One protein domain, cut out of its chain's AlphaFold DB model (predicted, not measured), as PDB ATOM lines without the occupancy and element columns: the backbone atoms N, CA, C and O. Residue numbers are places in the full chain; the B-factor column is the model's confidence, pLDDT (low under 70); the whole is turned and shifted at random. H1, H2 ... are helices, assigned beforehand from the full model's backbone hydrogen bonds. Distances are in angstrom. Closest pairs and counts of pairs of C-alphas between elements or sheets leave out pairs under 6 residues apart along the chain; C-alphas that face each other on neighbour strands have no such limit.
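Overview. This is residues 269 to 325 and 356 to 390 of the 390 residues of an uncharacterized protein of Ophiocordyceps camponoti-saundersi (nom. inval.) (UniProt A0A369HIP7). Look for a bundle of three helices, H1, H2 and H5, with H3 crossing H5, H4 packing on H2 and H6 across one end. The printed part, 92 residues with named helices H1 to H6 in order and no named strand, is all helix. It is compact and spans 36 by 27 by 23 A, with a radius of gyration of the C-alphas of 12.4 A.

Along the chain. Find C-alpha 269 at (182.968, 187.844, 195.737), where H1, residues 269 to 286, begins, 25.4 A long. Next come H2, 293 to 307, 21.1 A; H3, 309 to 325, 24.6 A; H4, 357 to 362; H5, 366 to 379, 18.7 A; and H6, 381 to 387, ending at (182.738, 195.312, 205.339).

Arrangement. Residues 272 to 279 of H1 touch H5, opposite ways at a shallow tilt of 23 degrees; C-alphas 272 and 377 are closest, 6.4 A. In each helix every O i to N i+4 pair is within hydrogen-bond range.

Size, cuts and confidence. Residues 326 to 355 are cut out across a 20.6 A gap; no printed residue's pLDDT is under 70.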
ATOM      1  N   ASP A 269     183.808 187.749 196.933       93.69
ATOM      2  CA  ASP A 269     182.968 187.844 195.737       93.69
ATOM      3  C   ASP A 269     182.069 186.620 195.590       93.69
ATOM      4  O   ASP A 269     180.877 186.744 195.304       93.69
ATOM      5  N   ARG A 270     182.605 185.426 195.870       95.25
ATOM      6  CA  ARG A 270     181.814 184.197 195.874       95.25
ATOM      7  C   ARG A 270     180.732 184.247 196.948       95.25
ATOM      8  O   ARG A 270     179.585 183.918 196.651       95.25
ATOM      9  N   ARG A 271     181.057 184.712 198.159       95.75
ATOM     10  CA  ARG A 271     180.087 184.871 199.259       95.75
ATOM     11  C   ARG A 271     178.965 185.849 198.887       95.75
ATOM     12  O   ARG A 271     177.792 185.555 199.121       95.75
ATOM     13  N   ILE A 272     179.306 186.970 198.243       96.44
ATOM     14  CA  ILE A 272     178.344 187.958 197.725       96.44
ATOM     15  C   ILE A 272     177.427 187.320 196.669       96.44
ATOM     16  O   ILE A 272     176.202 187.384 196.798       96.44
ATOM     17  N   GLN A 273     177.988 186.643 195.663       97.12
ATOM     18  CA  GLN A 273     177.206 185.984 194.607       97.12
ATOM     19  C   GLN A 273     176.298 184.874 195.150       97.12
ATOM     20  O   GLN A 273     175.147 184.719 194.727       97.12
ATOM     21  N   GLU A 274     176.782 184.117 196.133       96.31
ATOM     22  CA  GLU A 274     176.021 183.085 196.827       96.31
ATOM     23  C   GLU A 274     174.847 183.670 197.631       96.31
ATOM     24  O   GLU A 274     173.747 183.104 197.606       96.31
ATOM     25  N   ALA A 275     175.041 184.818 198.290       97.50
ATOM     26  CA  ALA A 275     173.989 185.549 198.994       97.50
ATOM     27  C   ALA A 275     172.940 186.132 198.029       97.50
ATOM     28  O   ALA A 275     171.738 185.989 198.270       97.50
ATOM     29  N   ILE A 276     173.362 186.708 196.896       97.88
ATOM     30  CA  ILE A 276     172.454 187.199 195.844       97.88
ATOM     31  C   ILE A 276     171.622 186.042 195.280       97.88
ATOM     32  O   ILE A 276     170.395 186.131 195.188       97.88
ATOM     33  N   SER A 277     172.270 184.922 194.957       97.75
ATOM     34  CA  SER A 277     171.603 183.722 194.440       97.75
ATOM     35  C   SER A 277     170.614 183.137 195.452       97.75
ATOM     36  O   SER A 277     169.491 182.777 195.089       97.75
ATOM     37  N   SER A 278     170.996 183.104 196.735       97.44
ATOM     38  CA  SER A 278     170.115 182.730 197.847       97.44
ATOM     39  C   SER A 278     168.889 183.645 197.896       97.44
ATOM     40  O   SER A 278     167.761 183.160 197.837       97.44
ATOM     41  N   THR A 279     169.090 184.964 197.877       98.12
ATOM     42  CA  THR A 279     168.005 185.959 197.911       98.12
ATOM     43  C   THR A 279     167.041 185.785 196.737       98.12
ATOM     44  O   THR A 279     165.827 185.803 196.927       98.12
ATOM     45  N   ARG A 280     167.548 185.532 195.520       98.06
ATOM     46  CA  ARG A 280     166.711 185.259 194.336       98.06
ATOM     47  C   ARG A 280     165.882 183.983 194.484       98.06
ATOM     48  O   ARG A 280     164.740 183.939 194.028       98.06
ATOM     49  N   ARG A 281     166.440 182.933 195.094       98.06
ATOM     50  CA  ARG A 281     165.698 181.700 195.397       98.06
ATOM     51  C   ARG A 281     164.592 181.972 196.415       98.06
ATOM     52  O   ARG A 281     163.438 181.707 196.105       98.06
ATOM     53  N   TRP A 282     164.922 182.594 197.545       98.25
ATOM     54  CA  TRP A 282     163.935 182.981 198.556       98.25
ATOM     55  C   TRP A 282     162.865 183.920 197.985       98.25
ATOM     56  O   TRP A 282     161.696 183.792 198.319       98.25
ATOM     57  N   HIS A 283     163.203 184.804 197.045       97.88
ATOM     58  CA  HIS A 283     162.210 185.663 196.400       97.88
ATOM     59  C   HIS A 283     161.190 184.880 195.563       97.88
ATOM     60  O   HIS A 283     160.030 185.282 195.483       97.88
ATOM     61  N   ARG A 284     161.597 183.763 194.948       97.50
ATOM     62  CA  ARG A 284     160.658 182.853 194.279       97.50
ATOM     63  C   ARG A 284     159.770 182.152 195.304       97.50
ATOM     64  O   ARG A 284     158.555 182.186 195.143       97.50
ATOM     65  N   ASP A 285     160.362 181.632 196.378       97.25
ATOM     66  CA  ASP A 285     159.638 180.918 197.438       97.25
ATOM     67  C   ASP A 285     158.626 181.831 198.160       97.25
ATOM     68  O   ASP A 285     157.516 181.400 198.476       97.25
ATOM     69  N   HIS A 286     158.954 183.116 198.334       97.56
ATOM     70  CA  HIS A 286     158.068 184.134 198.915       97.56
ATOM     71  C   HIS A 286     156.763 184.304 198.130       97.56
ATOM     72  O   HIS A 286     155.724 184.596 198.706       97.56
ATOM     73  N   LYS A 287     156.777 184.119 196.804       96.00
ATOM     74  CA  LYS A 287     155.565 184.284 195.978       96.00
ATOM     75  C   LYS A 287     154.546 183.169 196.189       96.00
ATOM     76  O   LYS A 287     153.386 183.330 195.827       96.00
ATOM     77  N   THR A 288     154.994 182.033 196.707       97.06
ATOM     78  CA  THR A 288     154.181 180.826 196.895       97.06
ATOM     79  C   THR A 288     153.955 180.492 198.363       97.06
ATOM     80  O   THR A 288     153.210 179.567 198.667       97.06
ATOM     81  N   THR A 289     154.621 181.198 199.278       96.81
ATOM     82  CA  THR A 289     154.502 180.941 200.709       96.81
ATOM     83  C   THR A 289     153.212 181.537 201.266       96.81
ATOM     84  O   THR A 289     152.755 182.585 200.819       96.81
ATOM     85  N   THR A 290     152.644 180.873 202.267       97.62
ATOM     86  CA  THR A 290     151.508 181.372 203.058       97.62
ATOM     87  C   THR A 290     151.955 181.960 204.398       97.62
ATOM     88  O   THR A 290     151.121 182.271 205.242       97.62
ATOM     89  N   LEU A 291     153.267 182.046 204.636       96.88
ATOM     90  CA  LEU A 291     153.831 182.607 205.861       96.88
ATOM     91  C   LEU A 291     153.632 184.123 205.899       96.88
ATOM     92  O   LEU A 291     153.621 184.776 204.855       96.88
ATOM     93  N   SER A 292     153.537 184.676 207.108       97.69
ATOM     94  CA  SER A 292     153.585 186.126 207.289       97.69
ATOM     95  C   SER A 292     154.920 186.683 206.774       97.69
ATOM     96  O   SER A 292     155.941 185.984 206.787       97.69
ATOM     97  N   GLU A 293     154.935 187.944 206.324       96.94
ATOM     98  CA  GLU A 293     156.177 188.572 205.844       96.94
ATOM     99  C   GLU A 293     157.266 188.546 206.929       96.94
ATOM    100  O   GLU A 293     158.409 188.190 206.637       96.94
ATOM    101  N   ALA A 294     156.896 188.824 208.182       97.06
ATOM    102  CA  ALA A 294     157.808 188.816 209.322       97.06
ATOM    103  C   ALA A 294     158.439 187.431 209.551       97.06
ATOM    104  O   ALA A 294     159.665 187.316 209.643       97.06
ATOM    105  N   ASP A 295     157.630 186.366 209.562       97.75
ATOM    106  CA  ASP A 295     158.127 184.994 209.737       97.75
ATOM    107  C   ASP A 295     159.029 184.569 208.580       97.75
ATOM    108  O   ASP A 295     160.042 183.886 208.772       97.75
ATOM    109  N   PHE A 296     158.670 184.962 207.358       98.12
ATOM    110  CA  PHE A 296     159.452 184.647 206.175       98.12
ATOM    111  C   PHE A 296     160.823 185.331 206.208       98.12
ATOM    112  O   PHE A 296     161.847 184.673 205.996       98.12
ATOM    113  N   VAL A 297     160.861 186.628 206.531       98.06
ATOM    114  CA  VAL A 297     162.102 187.403 206.682       98.06
ATOM    115  C   VAL A 297     162.961 186.829 207.811       98.06
ATOM    116  O   VAL A 297     164.163 186.628 207.618       98.06
ATOM    117  N   ALA A 298     162.364 186.481 208.955       97.69
ATOM    118  CA  ALA A 298     163.076 185.863 210.069       97.69
ATOM    119  C   ALA A 298     163.708 184.522 209.661       97.69
ATOM    120  O   ALA A 298     164.885 184.274 209.941       97.69
ATOM    121  N   ARG A 299     162.971 183.664 208.939       98.25
ATOM    122  CA  ARG A 299     163.497 182.393 208.408       98.25
ATOM    123  C   ARG A 299     164.637 182.612 207.416       98.25
ATOM    124  O   ARG A 299     165.642 181.907 207.512       98.25
ATOM    125  N   TYR A 300     164.515 183.591 206.521       98.31
ATOM    126  CA  TYR A 300     165.577 183.953 205.584       98.31
ATOM    127  C   TYR A 300     166.850 184.381 206.321       98.31
ATOM    128  O   TYR A 300     167.917 183.815 206.083       98.31
ATOM    129  N   LEU A 301     166.743 185.325 207.261       97.94
ATOM    130  CA  LEU A 301     167.895 185.845 208.001       97.94
ATOM    131  C   LEU A 301     168.539 184.775 208.893       97.94
ATOM    132  O   LEU A 301     169.764 184.715 208.963       97.94
ATOM    133  N   ARG A 302     167.745 183.886 209.509       97.81
ATOM    134  CA  ARG A 302     168.255 182.718 210.252       97.81
ATOM    135  C   ARG A 302     168.971 181.724 209.337       97.81
ATOM    136  O   ARG A 302     169.984 181.151 209.725       97.81
ATOM    137  N   GLN A 303     168.459 181.485 208.131       97.81
ATOM    138  CA  GLN A 303     169.129 180.593 207.183       97.81
ATOM    139  C   GLN A 303     170.421 181.218 206.650       97.81
ATOM    140  O   GLN A 303     171.424 180.520 206.501       97.81
ATOM    141  N   GLN A 304     170.413 182.527 206.397       97.44
ATOM    142  CA  GLN A 304     171.594 183.252 205.960       97.44
ATOM    143  C   GLN A 304     172.657 183.280 207.057       97.44
ATOM    144  O   GLN A 304     173.814 183.024 206.750       97.44
ATOM    145  N   SER A 305     172.289 183.489 208.326       96.50
ATOM    146  CA  SER A 305     173.254 183.481 209.433       96.50
ATOM    147  C   SER A 305     173.871 182.106 209.677       96.50
ATOM    148  O   SER A 305     175.040 182.027 210.029       96.50
ATOM    149  N   LYS A 306     173.129 181.018 209.428       95.94
ATOM    150  CA  LYS A 306     173.681 179.652 209.451       95.94
ATOM    151  C   LYS A 306     174.718 179.414 208.355       95.94
ATOM    152  O   LYS A 306     175.653 178.649 208.565       95.94
ATOM    153  N   ARG A 307     174.523 180.011 207.177       95.44
ATOM    154  CA  ARG A 307     175.414 179.839 206.020       95.44
ATOM    155  C   ARG A 307     176.635 180.753 206.097       95.44
ATOM    156  O   ARG A 307     177.743 180.313 205.821       95.44
ATOM    157  N   ASP A 308     176.401 182.016 206.425       96.44
ATOM    158  CA  ASP A 308     177.386 183.089 206.445       96.44
ATOM    159  C   ASP A 308     176.978 184.134 207.510       96.44
ATOM    160  O   ASP A 308     176.227 185.077 207.215       96.44
ATOM    161  N   PRO A 309     177.430 183.957 208.769       95.75
ATOM    162  CA  PRO A 309     177.085 184.861 209.862       95.75
ATOM    163  C   PRO A 309     177.493 186.324 209.603       95.75
ATOM    164  O   PRO A 309     176.634 187.194 209.778       95.75
ATOM    165  N   PRO A 310     178.725 186.634 209.132       96.00
ATOM    166  CA  PRO A 310     179.103 188.014 208.821       96.00
ATOM    167  C   PRO A 310     178.205 188.667 207.759       96.00
ATOM    168  O   PRO A 310     177.774 189.808 207.933       96.00
ATOM    169  N   MET A 311     177.845 187.936 206.694       97.19
ATOM    170  CA  MET A 311     176.934 188.444 205.662       97.19
ATOM    171  C   MET A 311     175.538 188.734 206.218       97.19
ATOM    172  O   MET A 311     174.931 189.753 205.882       97.19
ATOM    173  N   ALA A 312     175.015 187.871 207.092       97.00
ATOM    174  CA  ALA A 312     173.715 188.094 207.718       97.00
ATOM    175  C   ALA A 312     173.706 189.364 208.586       97.00
ATOM    176  O   ALA A 312     172.779 190.171 208.477       97.00
ATOM    177  N   VAL A 313     174.753 189.585 209.391       96.31
ATOM    178  CA  VAL A 313     174.905 190.800 210.213       96.31
ATOM    179  C   VAL A 313     175.022 192.048 209.335       96.31
ATOM    180  O   VAL A 313     174.398 193.072 209.632       96.31
ATOM    181  N   PHE A 314     175.773 191.971 208.233       97.19
ATOM    182  CA  PHE A 314     175.903 193.069 207.276       97.19
ATOM    183  C   PHE A 314     174.545 193.467 206.673       97.19
ATOM    184  O   PHE A 314     174.169 194.644 206.722       97.19
ATOM    185  N   ILE A 315     173.765 192.490 206.197       97.50
ATOM    186  CA  ILE A 315     172.417 192.718 205.648       97.50
ATOM    187  C   ILE A 315     171.478 193.295 206.721       97.50
ATOM    188  O   ILE A 315     170.766 194.263 206.451       97.50
ATOM    189  N   GLN A 316     171.496 192.766 207.949       96.69
ATOM    190  CA  GLN A 316     170.670 193.272 209.057       96.69
ATOM    191  C   GLN A 316     170.998 194.727 209.417       96.69
ATOM    192  O   GLN A 316     170.090 195.541 209.594       96.69
ATOM    193  N   ARG A 317     172.286 195.091 209.484       96.19
ATOM    194  CA  ARG A 317     172.718 196.478 209.726       96.19
ATOM    195  C   ARG A 317     172.275 197.413 208.604       96.19
ATOM    196  O   ARG A 317     171.801 198.514 208.883       96.19
ATOM    197  N   ALA A 318     172.400 196.980 207.351       96.69
ATOM    198  CA  ALA A 318     171.936 197.750 206.203       96.69
ATOM    199  C   ALA A 318     170.413 197.961 206.224       96.69
ATOM    200  O   ALA A 318     169.952 199.075 205.973       96.69
ATOM    201  N   LEU A 319     169.646 196.930 206.600       96.44
ATOM    202  CA  LEU A 319     168.193 197.017 206.750       96.44
ATOM    203  C   LEU A 319     167.796 198.002 207.848       96.44
ATOM    204  O   LEU A 319     166.981 198.882 207.596       96.44
ATOM    205  N   ARG A 320     168.417 197.910 209.031       94.62
ATOM    206  CA  ARG A 320     168.170 198.846 210.140       94.62
ATOM    207  C   ARG A 320     168.417 200.292 209.725       94.62
ATOM    208  O   ARG A 320     167.540 201.126 209.910       94.62
ATOM    209  N   ARG A 321     169.563 200.584 209.097       94.44
ATOM    210  CA  ARG A 321     169.869 201.938 208.600       94.44
ATOM    211  C   ARG A 321     168.811 202.436 207.628       94.44
ATOM    212  O   ARG A 321     168.368 203.574 207.725       94.44
ATOM    213  N   ARG A 322     168.384 201.580 206.701       93.38
ATOM    214  CA  ARG A 322     167.365 201.957 205.728       93.38
ATOM    215  C   ARG A 322     166.006 202.188 206.375       93.38
ATOM    216  O   ARG A 322     165.341 203.128 205.969       93.38
ATOM    217  N   LEU A 323     165.596 201.369 207.340       90.31
ATOM    218  CA  LEU A 323     164.332 201.559 208.049       90.31
ATOM    219  C   LEU A 323     164.342 202.812 208.919       90.31
ATOM    220  O   LEU A 323     163.323 203.479 208.999       90.31
ATOM    221  N   VAL A 324     165.484 203.189 209.495       88.75
ATOM    222  CA  VAL A 324     165.621 204.475 210.198       88.75
ATOM    223  C   VAL A 324     165.469 205.651 209.229       88.75
ATOM    224  O   VAL A 324     164.785 206.613 209.547       88.75
ATOM    225  N   VAL A 325     166.045 205.565 208.023       86.50
ATOM    226  CA  VAL A 325     165.909 206.622 207.000       86.50
ATOM    227  C   VAL A 325     164.502 206.652 206.391       86.50
ATOM    228  O   VAL A 325     163.943 207.720 206.192       86.50
ATOM    229  N   SER A 356     164.603 191.426 220.081       93.38
ATOM    230  CA  SER A 356     164.709 190.149 219.384       93.38
ATOM    231  C   SER A 356     164.750 190.317 217.859       93.38
ATOM    232  O   SER A 356     164.357 191.343 217.296       93.38
ATOM    233  N   LEU A 357     165.252 189.288 217.160       91.81
ATOM    234  CA  LEU A 357     165.198 189.233 215.694       91.81
ATOM    235  C   LEU A 357     163.747 189.231 215.201       91.81
ATOM    236  O   LEU A 357     163.459 189.845 214.178       91.81
ATOM    237  N   ASP A 358     162.860 188.543 215.916       92.44
ATOM    238  CA  ASP A 358     161.445 188.433 215.576       92.44
ATOM    239  C   ASP A 358     160.748 189.798 215.686       92.44
ATOM    240  O   ASP A 358     160.052 190.181 214.750       92.44
ATOM    241  N   ASP A 359     161.029 190.588 216.732       90.94
ATOM    242  CA  ASP A 359     160.519 191.964 216.853       90.94
ATOM    243  C   ASP A 359     161.035 192.863 215.731       90.94
ATOM    244  O   ASP A 359     160.265 193.602 215.127       90.94
ATOM    245  N   PHE A 360     162.320 192.751 215.382       93.75
ATOM    246  CA  PHE A 360     162.872 193.476 214.238       93.75
ATOM    247  C   PHE A 360     162.173 193.096 212.925       93.75
ATOM    248  O   PHE A 360     161.916 193.962 212.094       93.75
ATOM    249  N   CYS A 361     161.859 191.813 212.723       96.12
ATOM    250  CA  CYS A 361     161.225 191.347 211.493       96.12
ATOM    251  C   CYS A 361     159.746 191.745 211.380       96.12
ATOM    252  O   CYS A 361     159.234 191.732 210.266       96.12
ATOM    253  N   ARG A 362     159.070 192.142 212.471       94.44
ATOM    254  CA  ARG A 362     157.687 192.659 212.413       94.44
ATOM    255  C   ARG A 362     157.570 193.925 211.565       94.44
ATOM    256  O   ARG A 362     156.584 194.085 210.854       94.44
ATOM    257  N   ASP A 363     158.597 194.771 211.601       92.31
ATOM    258  CA  ASP A 363     158.633 196.045 210.878       92.31
ATOM    259  C   ASP A 363     159.306 195.941 209.493       92.31
ATOM    260  O   ASP A 363     159.363 196.921 208.749       92.31
ATOM    261  N   VAL A 364     159.836 194.769 209.123       95.81
ATOM    262  CA  VAL A 364     160.587 194.566 207.874       95.81
ATOM    263  C   VAL A 364     159.725 193.821 206.863       95.81
ATOM    264  O   VAL A 364     159.384 192.657 207.066       95.81
ATOM    265  N   LYS A 365     159.470 194.433 205.703       96.50
ATOM    266  CA  LYS A 365     158.821 193.735 204.585       96.50
ATOM    267  C   LYS A 365     159.852 192.996 203.743       96.50
ATOM    268  O   LYS A 365     160.999 193.431 203.604       96.50
ATOM    269  N   TRP A 366     159.451 191.920 203.064       97.75
ATOM    270  CA  TRP A 366     160.360 191.205 202.152       97.75
ATOM    271  C   TRP A 366     160.914 192.118 201.044       97.75
ATOM    272  O   TRP A 366     162.076 192.009 200.646       97.75
ATOM    273  N   ARG A 367     160.116 193.095 200.592       97.06
ATOM    274  CA  ARG A 367     160.554 194.141 199.655       97.06
ATOM    275  C   ARG A 367     161.741 194.950 200.188       97.06
ATOM    276  O   ARG A 367     162.624 195.318 199.409       97.06
ATOM    277  N   ASP A 368     161.800 195.201 201.493       97.12
ATOM    278  CA  ASP A 368     162.915 195.918 202.105       97.12
ATOM    279  C   ASP A 368     164.192 195.089 202.073       97.12
ATOM    280  O   ASP A 368     165.250 195.631 201.751       97.12
ATOM    281  N   VAL A 369     164.094 193.774 202.282       97.94
ATOM    282  CA  VAL A 369     165.221 192.844 202.115       97.94
ATOM    283  C   VAL A 369     165.770 192.903 200.693       97.94
ATOM    284  O   VAL A 369     166.967 193.125 200.526       97.94
ATOM    285  N   ILE A 370     164.910 192.788 199.675       98.06
ATOM    286  CA  ILE A 370     165.329 192.795 198.262       98.06
ATOM    287  C   ILE A 370     166.062 194.085 197.916       98.06
ATOM    288  O   ILE A 370     167.196 194.038 197.452       98.06
ATOM    289  N   VAL A 371     165.434 195.236 198.163       97.12
ATOM    290  CA  VAL A 371     166.011 196.530 197.772       97.12
ATOM    291  C   VAL A 371     167.285 196.822 198.571       97.12
ATOM    292  O   VAL A 371     168.211 197.439 198.051       97.12
ATOM    293  N   THR A 372     167.373 196.354 199.820       97.81
ATOM    294  CA  THR A 372     168.602 196.497 200.608       97.81
ATOM    295  C   THR A 372     169.712 195.633 200.037       97.81
ATOM    296  O   THR A 372     170.794 196.157 199.814       97.81
ATOM    297  N   VAL A 373     169.442 194.356 199.747       97.88
ATOM    298  CA  VAL A 373     170.406 193.442 199.118       97.88
ATOM    299  C   VAL A 373     170.856 193.968 197.757       97.88
ATOM    300  O   VAL A 373     172.048 193.982 197.482       97.88
ATOM    301  N   GLU A 374     169.936 194.445 196.921       97.94
ATOM    302  CA  GLU A 374     170.269 195.034 195.623       97.94
ATOM    303  C   GLU A 374     171.189 196.247 195.787       97.94
ATOM    304  O   GLU A 374     172.226 196.335 195.137       97.94
ATOM    305  N   ARG A 375     170.865 197.155 196.711       97.25
ATOM    306  CA  ARG A 375     171.708 198.317 196.990       97.25
ATOM    307  C   ARG A 375     173.098 197.901 197.477       97.25
ATOM    308  O   ARG A 375     174.085 198.281 196.868       97.25
ATOM    309  N   VAL A 376     173.180 197.109 198.544       97.62
ATOM    310  CA  VAL A 376     174.465 196.874 199.222       97.62
ATOM    311  C   VAL A 376     175.317 195.783 198.587       97.62
ATOM    312  O   VAL A 376     176.526 195.830 198.738       97.62
ATOM    313  N   LEU A 377     174.722 194.792 197.913       97.19
ATOM    314  CA  LEU A 377     175.467 193.671 197.326       97.19
ATOM    315  C   LEU A 377     175.611 193.763 195.805       97.19
ATOM    316  O   LEU A 377     176.555 193.190 195.271       97.19
ATOM    317  N   VAL A 378     174.684 194.427 195.103       96.62
ATOM    318  CA  VAL A 378     174.722 194.520 193.631       96.62
ATOM    319  C   VAL A 378     175.277 195.861 193.172       96.62
ATOM    320  O   VAL A 378     176.129 195.875 192.291       96.62
ATOM    321  N   LYS A 379     174.812 196.976 193.751       96.44
ATOM    322  CA  LYS A 379     175.278 198.313 193.348       96.44
ATOM    323  C   LYS A 379     176.646 198.646 193.941       96.44
ATOM    324  O   LYS A 379     177.495 199.142 193.212       96.44
ATOM    325  N   ASP A 380     176.881 198.264 195.199       96.31
ATOM    326  CA  ASP A 380     178.113 198.602 195.929       96.31
ATOM    327  C   ASP A 380     178.923 197.359 196.384       96.31
ATOM    328  O   ASP A 380     179.227 197.218 197.577       96.31
ATOM    329  N   PRO A 381     179.311 196.431 195.480       95.75
ATOM    330  CA  PRO A 381     179.965 195.175 195.866       95.75
ATOM    331  C   PRO A 381     181.308 195.395 196.578       95.75
ATOM    332  O   PRO A 381     181.648 194.642 197.488       95.75
ATOM    333  N   SER A 382     182.045 196.455 196.229       94.81
ATOM    334  CA  SER A 382     183.324 196.803 196.861       94.81
ATOM    335  C   SER A 382     183.164 197.168 198.339       94.81
ATOM    336  O   SER A 382     183.933 196.694 199.176       94.81
ATOM    337  N   ALA A 383     182.129 197.945 198.680       93.81
ATOM    338  CA  ALA A 383     181.832 198.318 200.064       93.81
ATOM    339  C   ALA A 383     181.386 197.100 200.889       93.81
ATOM    340  O   ALA A 383     181.765 196.958 202.053       93.81
ATOM    341  N   ALA A 384     180.626 196.182 200.279       94.56
ATOM    342  CA  ALA A 384     180.301 194.902 200.903       94.56
ATOM    343  C   ALA A 384     181.554 194.042 201.130       94.56
ATOM    344  O   ALA A 384     181.730 193.496 202.217       94.56
ATOM    345  N   ALA A 385     182.450 193.950 200.144       95.31
ATOM    346  CA  ALA A 385     183.691 193.190 200.261       95.31
ATOM    347  C   ALA A 385     184.630 193.755 201.339       95.31
ATOM    348  O   ALA A 385     185.311 192.982 202.013       95.31
ATOM    349  N   GLU A 386     184.671 195.076 201.527       95.50
ATOM    350  CA  GLU A 386     185.424 195.704 202.617       95.50
ATOM    351  C   GLU A 386     184.785 195.418 203.984       95.50
ATOM    352  O   GLU A 386     185.470 195.010 204.921       95.50
ATOM    353  N   ALA A 387     183.461 195.557 204.093       93.75
ATOM    354  CA  ALA A 387     182.738 195.312 205.339       93.75
ATOM    355  C   ALA A 387     182.801 193.849 205.809       93.75
ATOM    356  O   ALA A 387     182.656 193.599 207.000       93.75
ATOM    357  N   LEU A 388     183.004 192.897 204.892       93.06
ATOM    358  CA  LEU A 388     183.117 191.460 205.181       93.06
ATOM    359  C   LEU A 388     184.545 190.993 205.494       93.06
ATOM    360  O   LEU A 388     184.719 189.829 205.864       93.06
ATOM    361  N   ARG A 389     185.550 191.854 205.285       90.94
ATOM    362  CA  ARG A 389     186.955 191.594 205.640       90.94
ATOM    363  C   ARG A 389     187.284 191.963 207.087       90.94
ATOM    364  O   ARG A 389     188.270 191.453 207.610       90.94
ATOM    365  N   ARG A 390     186.494 192.858 207.684       78.88
ATOM    366  CA  ARG A 390     186.570 193.239 209.100       78.88
ATOM    367  C   ARG A 390     185.806 192.234 209.949       78.88
ATOM    368  O   ARG A 390     186.267 191.987 211.082       78.88
TER     369      ARG A 390